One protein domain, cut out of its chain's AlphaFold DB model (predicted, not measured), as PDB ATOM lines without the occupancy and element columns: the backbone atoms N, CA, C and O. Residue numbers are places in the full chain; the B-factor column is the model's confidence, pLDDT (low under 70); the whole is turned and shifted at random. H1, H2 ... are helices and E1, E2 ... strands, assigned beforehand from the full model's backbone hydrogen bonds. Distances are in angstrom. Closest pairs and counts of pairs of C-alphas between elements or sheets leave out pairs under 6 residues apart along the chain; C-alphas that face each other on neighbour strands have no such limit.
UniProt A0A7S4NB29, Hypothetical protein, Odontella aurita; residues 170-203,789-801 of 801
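Overview. This is residues 170 to 203 and 789 to 801 of the 801 residues of the protein "Hypothetical protein" of Odontella aurita (UniProt A0A7S4NB29). Look for a narrow antiparallel ribbon: long strand E2 between long E3 and short E1, with the short helix H1 grazing it. The printed part has 47 residues, with E1, E2, H1, E3 along the chain, sheet order E1, E2, E3 and a mixed class. It is elongated, 31 by 19 by 17 A, and only just compact, close to loose, with a radius of gyration of the C-alphas of 11.1 A.

Arrangement. Start at inner strand E2, residues 179 to 186. Edge strand E3, residues 791 to 797, is antiparallel to it at 155 degrees; N 183 and O 794 are within hydrogen-bond range, 2.9 A. Edge strand E1, residues 170 to 173, forms a hairpin with E2, antiparallel at 138 degrees, with N 172 and O 180 within range at 3.0 A. H1, residues 192 to 196, is on the sheet but only grazes it with residues 194 to 196; the closest C-alphas of H1 and E3 are those of Val 195 and Val 792, 6.6 A. Every O i to N i+4 pair in H1 is within hydrogen-bond range.

Along the chain. Find C-alpha 170 at (11.438, 44.810, 41.820), where E1 begins. E2 runs 23.0 A; E3 runs 19.8 A to C-alpha 797 at (10.739, 35.485, 49.050).

Size, cuts and confidence. Residues 204 to 788 are cut out, leaving C-alphas 203 and 789 17.1 A apart. Residues 175, 789 and 800 to 801 have pLDDT under 70.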
ATOM      1  N   PHE A 170      12.871  44.743  42.091       82.00
ATOM      2  CA  PHE A 170      11.438  44.810  41.820       82.00
ATOM      3  C   PHE A 170      10.699  43.707  42.570       82.00
ATOM      4  O   PHE A 170      11.264  42.654  42.861       82.00
ATOM      5  N   GLN A 171       9.433  43.946  42.905       83.12
ATOM      6  CA  GLN A 171       8.610  42.975  43.622       83.12
ATOM      7  C   GLN A 171       7.663  42.252  42.666       83.12
ATOM      8  O   GLN A 171       7.045  42.876  41.803       83.12
ATOM      9  N   LEU A 172       7.512  40.941  42.847       79.75
ATOM     10  CA  LEU A 172       6.490  40.140  42.171       79.75
ATOM     11  C   LEU A 172       5.738  39.258  43.168       79.75
ATOM     12  O   LEU A 172       6.206  39.008  44.277       79.75
ATOM     13  N   SER A 173       4.552  38.795  42.782       76.62
ATOM     14  CA  SER A 173       3.762  37.837  43.564       76.62
ATOM     15  C   SER A 173       3.459  36.600  42.732       76.62
ATOM     16  O   SER A 173       3.163  36.713  41.542       76.62
ATOM     17  N   ASP A 174       3.524  35.420  43.345       77.06
ATOM     18  CA  ASP A 174       3.145  34.177  42.674       77.06
ATOM     19  C   ASP A 174       1.617  33.977  42.626       77.06
ATOM     20  O   ASP A 174       0.832  34.719  43.220       77.06
ATOM     21  N   GLY A 175       1.176  32.918  41.939       68.81
ATOM     22  CA  GLY A 175      -0.241  32.538  41.861       68.81
ATOM     23  C   GLY A 175      -0.869  32.059  43.180       68.81
ATOM     24  O   GLY A 175      -2.013  31.611  43.162       68.81
ATOM     25  N   GLN A 176      -0.137  32.110  44.298       79.00
ATOM     26  CA  GLN A 176      -0.608  31.831  45.657       79.00
ATOM     27  C   GLN A 176      -0.578  33.091  46.548       79.00
ATOM     28  O   GLN A 176      -0.971  33.015  47.709       79.00
ATOM     29  N   GLY A 177      -0.142  34.243  46.018       75.62
ATOM     30  CA  GLY A 177      -0.022  35.506  46.750       75.62
ATOM     31  C   GLY A 177       1.268  35.656  47.565       75.62
ATOM     32  O   GLY A 177       1.387  36.616  48.326       75.62
ATOM     33  N   ARG A 178       2.240  34.742  47.423       80.69
ATOM     34  CA  ARG A 178       3.553  34.871  48.075       80.69
ATOM     35  C   ARG A 178       4.377  35.917  47.338       80.69
ATOM     36  O   ARG A 178       4.445  35.885  46.108       80.69
ATOM     37  N   ARG A 179       4.989  36.837  48.085       80.38
ATOM     38  CA  ARG A 179       5.738  37.977  47.539       80.38
ATOM     39  C   ARG A 179       7.229  37.669  47.474       80.38
ATOM     40  O   ARG A 179       7.781  37.100  48.412       80.38
ATOM     41  N   PHE A 180       7.871  38.108  46.400       83.44
ATOM     42  CA  PHE A 180       9.300  37.960  46.154       83.44
ATOM     43  C   PHE A 180       9.910  39.316  45.795       83.44
ATOM     44  O   PHE A 180       9.288  40.094  45.071       83.44
ATOM     45  N   VAL A 181      11.132  39.569  46.262       86.81
ATOM     46  CA  VAL A 181      12.000  40.659  45.798       86.81
ATOM     47  C   VAL A 181      13.009  40.068  44.822       86.81
ATOM     48  O   VAL A 181      13.714  39.112  45.141       86.81
ATOM     49  N   CYS A 182      13.066  40.641  43.627       87.25
ATOM     50  CA  CYS A 182      13.905  40.200  42.525       87.25
ATOM     51  C   CYS A 182      14.961  41.250  42.187       87.25
ATOM     52  O   CYS A 182      14.643  42.432  42.053       87.25
ATOM     53  N   ARG A 183      16.202  40.804  41.987       86.38
ATOM     54  CA  ARG A 183      17.341  41.615  41.541       86.38
ATOM     55  C   ARG A 183      17.939  41.012  40.258       86.38
ATOM     56  O   ARG A 183      18.099  39.790  40.196       86.38
ATOM     57  N   PRO A 184      18.305  41.828  39.252       85.19
ATOM     58  CA  PRO A 184      19.222  41.412  38.200       85.19
ATOM     59  C   PRO A 184      20.667  41.372  38.728       85.19
ATOM     60  O   PRO A 184      21.123  42.287  39.414       85.19
ATOM     61  N   TYR A 185      21.387  40.311  38.385       83.81
ATOM     62  CA  TYR A 185      22.828  40.153  38.594       83.81
ATOM     63  C   TYR A 185      23.479  39.933  37.229       83.81
ATOM     64  O   TYR A 185      22.908  39.226  36.397       83.81
ATOM     65  N   HIS A 186      24.663  40.479  36.975       82.94
ATOM     66  CA  HIS A 186      25.446  40.088  35.805       82.94
ATOM     67  C   HIS A 186      26.038  38.675  35.972       82.94
ATOM     68  O   HIS A 186      26.276  38.206  37.085       82.94
ATOM     69  N   GLU A 187      26.276  37.964  34.867       81.25
ATOM     70  CA  GLU A 187      26.755  36.566  34.905       81.25
ATOM     71  C   GLU A 187      28.197  36.391  35.422       81.25
ATOM     72  O   GLU A 187      28.607  35.275  35.757       81.25
ATOM     73  N   ASP A 188      28.957  37.481  35.539       80.25
ATOM     74  CA  ASP A 188      30.250  37.534  36.222       80.25
ATOM     75  C   ASP A 188      30.137  37.749  37.747       80.25
ATOM     76  O   ASP A 188      31.056  37.368  38.470       80.25
ATOM     77  N   GLU A 189      29.003  38.241  38.265       82.25
ATOM     78  CA  GLU A 189      28.737  38.313  39.716       82.25
ATOM     79  C   GLU A 189      28.414  36.937  40.328       82.25
ATOM     80  O   GLU A 189      28.657  36.718  41.514       82.25
ATOM     81  N   LEU A 190      27.844  36.013  39.545       83.62
ATOM     82  CA  LEU A 190      27.301  34.732  40.018       83.62
ATOM     83  C   LEU A 190      28.206  33.541  39.689       83.62
ATOM     84  O   LEU A 190      28.773  33.454  38.598       83.62
ATOM     85  N   GLU A 191      28.282  32.576  40.608       85.31
ATOM     86  CA  GLU A 191      28.882  31.268  40.331       85.31
ATOM     87  C   GLU A 191      28.120  30.527  39.223       85.31
ATOM     88  O   GLU A 191      26.912  30.708  39.046       85.31
ATOM     89  N   ALA A 192      28.815  29.661  38.477       81.06
ATOM     90  CA  ALA A 192      28.261  29.008  37.283       81.06
ATOM     91  C   ALA A 192      26.966  28.214  37.562       81.06
ATOM     92  O   ALA A 192      26.041  28.220  36.751       81.06
ATOM     93  N   GLU A 193      26.870  27.593  38.740       79.69
ATOM     94  CA  GLU A 193      25.668  26.903  39.221       79.69
ATOM     95  C   GLU A 193      24.485  27.870  39.400       79.69
ATOM     96  O   GLU A 193      23.355  27.558  39.024       79.69
ATOM     97  N   SER A 194      24.738  29.087  39.895       83.69
ATOM     98  CA  SER A 194      23.714  30.126  40.049       83.69
ATOM     99  C   SER A 194      23.298  30.775  38.731       83.69
ATOM    100  O   SER A 194      22.144  31.185  38.621       83.69
ATOM    101  N   VAL A 195      24.166  30.830  37.717       81.75
ATOM    102  CA  VAL A 195      23.796  31.312  36.369       81.75
ATOM    103  C   VAL A 195      22.780  30.379  35.687       81.75
ATOM    104  O   VAL A 195      21.927  30.845  34.932       81.75
ATOM    105  N   ILE A 196      22.846  29.071  35.962       77.75
ATOM    106  CA  ILE A 196      22.003  28.045  35.318       77.75
ATOM    107  C   ILE A 196      20.799  27.642  36.196       77.75
ATOM    108  O   ILE A 196      19.739  27.309  35.665       77.75
ATOM    109  N   GLY A 197      20.937  27.694  37.527       77.94
ATOM    110  CA  GLY A 197      19.881  27.370  38.494       77.94
ATOM    111  C   GLY A 197      18.666  28.306  38.447       77.94
ATOM    112  O   GLY A 197      18.708  29.394  37.866       77.94
ATOM    113  N   SER A 198      17.575  27.904  39.102       82.62
ATOM    114  CA  SER A 198      16.263  28.563  39.030       82.62
ATOM    115  C   SER A 198      16.321  30.040  39.419       82.62
ATOM    116  O   SER A 198      17.100  30.441  40.286       82.62
ATOM    117  N   MET A 199      15.437  30.859  38.841       82.06
ATOM    118  CA  MET A 199      15.268  32.259  39.255       82.06
ATOM    119  C   MET A 199      14.857  32.414  40.733       82.06
ATOM    120  O   MET A 199      14.995  33.499  41.282       82.06
ATOM    121  N   PHE A 200      14.373  31.345  41.376       83.19
ATOM    122  CA  PHE A 200      13.993  31.305  42.797       83.19
ATOM    123  C   PHE A 200      15.014  30.598  43.710       83.19
ATOM    124  O   PHE A 200      14.753  30.450  44.901       83.19
ATOM    125  N   ASP A 201      16.149  30.141  43.174       83.94
ATOM    126  CA  ASP A 201      17.250  29.627  43.999       83.94
ATOM    127  C   ASP A 201      18.101  30.808  44.497       83.94
ATOM    128  O   ASP A 201      18.276  31.797  43.778       83.94
ATOM    129  N   ALA A 202      18.647  30.717  45.713       81.94
ATOM    130  CA  ALA A 202      19.435  31.801  46.299       81.94
ATOM    131  C   ALA A 202      20.700  32.116  45.462       81.94
ATOM    132  O   ALA A 202      21.373  31.190  45.003       81.94
ATOM    133  N   PRO A 203      21.052  33.402  45.257       84.56
ATOM    134  CA  PRO A 203      22.202  33.791  44.446       84.56
ATOM    135  C   PRO A 203      23.526  33.475  45.159       84.56
ATOM    136  O   PRO A 203      23.899  34.140  46.126       84.56
ATOM    137  N   LYS A 789      27.121  42.510  28.830       65.06
ATOM    138  CA  LYS A 789      27.036  41.635  29.998       65.06
ATOM    139  C   LYS A 789      25.606  41.116  30.132       65.06
ATOM    140  O   LYS A 789      24.696  41.877  30.458       65.06
ATOM    141  N   THR A 790      25.425  39.821  29.911       71.44
ATOM    142  CA  THR A 790      24.190  39.098  30.212       71.44
ATOM    143  C   THR A 790      23.814  39.273  31.684       71.44
ATOM    144  O   THR A 790      24.684  39.287  32.561       71.44
ATOM    145  N   GLN A 791      22.516  39.427  31.953       82.25
ATOM    146  CA  GLN A 791      21.973  39.514  33.310       82.25
ATOM    147  C   GLN A 791      21.029  38.346  33.593       82.25
ATOM    148  O   GLN A 791      20.215  37.975  32.747       82.25
ATOM    149  N   VAL A 792      21.106  37.801  34.805       83.00
ATOM    150  CA  VAL A 792      20.224  36.764  35.349       83.00
ATOM    151  C   VAL A 792      19.417  37.367  36.492       83.00
ATOM    152  O   VAL A 792      19.977  37.957  37.417       83.00
ATOM    153  N   VAL A 793      18.094  37.207  36.459       87.75
ATOM    154  CA  VAL A 793      17.227  37.621  37.570       87.75
ATOM    155  C   VAL A 793      17.185  36.532  38.642       87.75
ATOM    156  O   VAL A 793      16.901  35.369  38.343       87.75
ATOM    157  N   LYS A 794      17.409  36.924  39.900       86.94
ATOM    158  CA  LYS A 794      17.242  36.075  41.088       86.94
ATOM    159  C   LYS A 794      16.249  36.716  42.055       86.94
ATOM    160  O   LYS A 794      16.283  37.926  42.265       86.94
ATOM    161  N   CYS A 795      15.360  35.900  42.610       87.88
ATOM    162  CA  CYS A 795      14.186  36.303  43.373       87.88
ATOM    163  C   CYS A 795      14.132  35.568  44.714       87.88
ATOM    164  O   CYS A 795      13.940  34.353  44.748       87.88
ATOM    165  N   LEU A 796      14.240  36.314  45.811       84.69
ATOM    166  CA  LEU A 796      14.098  35.801  47.174       84.69
ATOM    167  C   LEU A 796      12.679  36.100  47.688       84.69
ATOM    168  O   LEU A 796      12.150  37.176  47.388       84.69
ATOM    169  N   PRO A 797      12.018  35.184  48.416       82.69
ATOM    170  CA  PRO A 797      10.739  35.485  49.050       82.69
ATOM    171  C   PRO A 797      10.943  36.537  50.147       82.69
ATOM    172  O   PRO A 797      11.964  36.545  50.828       82.69
ATOM    173  N   ILE A 798       9.960  37.420  50.339       81.12
ATOM    174  CA  ILE A 798      10.043  38.501  51.345       81.12
ATOM    175  C   ILE A 798      10.097  37.951  52.782       81.12
ATOM    176  O   ILE A 798      10.543  38.648  53.684       81.12
ATOM    177  N   ASP A 799       9.677  36.703  52.988       70.50
ATOM    178  CA  ASP A 799       9.667  36.052  54.299       70.50
ATOM    179  C   ASP A 799      11.044  35.463  54.707       70.50
ATOM    180  O   ASP A 799      11.207  35.095  55.870       70.50
ATOM    181  N   ASP A 800      12.025  35.405  53.786       59.88
ATOM    182  CA  ASP A 800      13.413  34.942  54.021       59.88
ATOM    183  C   ASP A 800      14.463  36.086  53.882       59.88
ATOM    184  O   ASP A 800      15.652  35.816  53.685       59.88
ATOM    185  N   LEU A 801      14.031  37.358  53.943       55.16
ATOM    186  CA  LEU A 801      14.860  38.578  53.833       55.16
ATOM    187  C   LEU A 801      14.948  39.363  55.155       55.16
ATOM    188  O   LEU A 801      16.072  39.821  55.460       55.16
TER     189      LEU A 801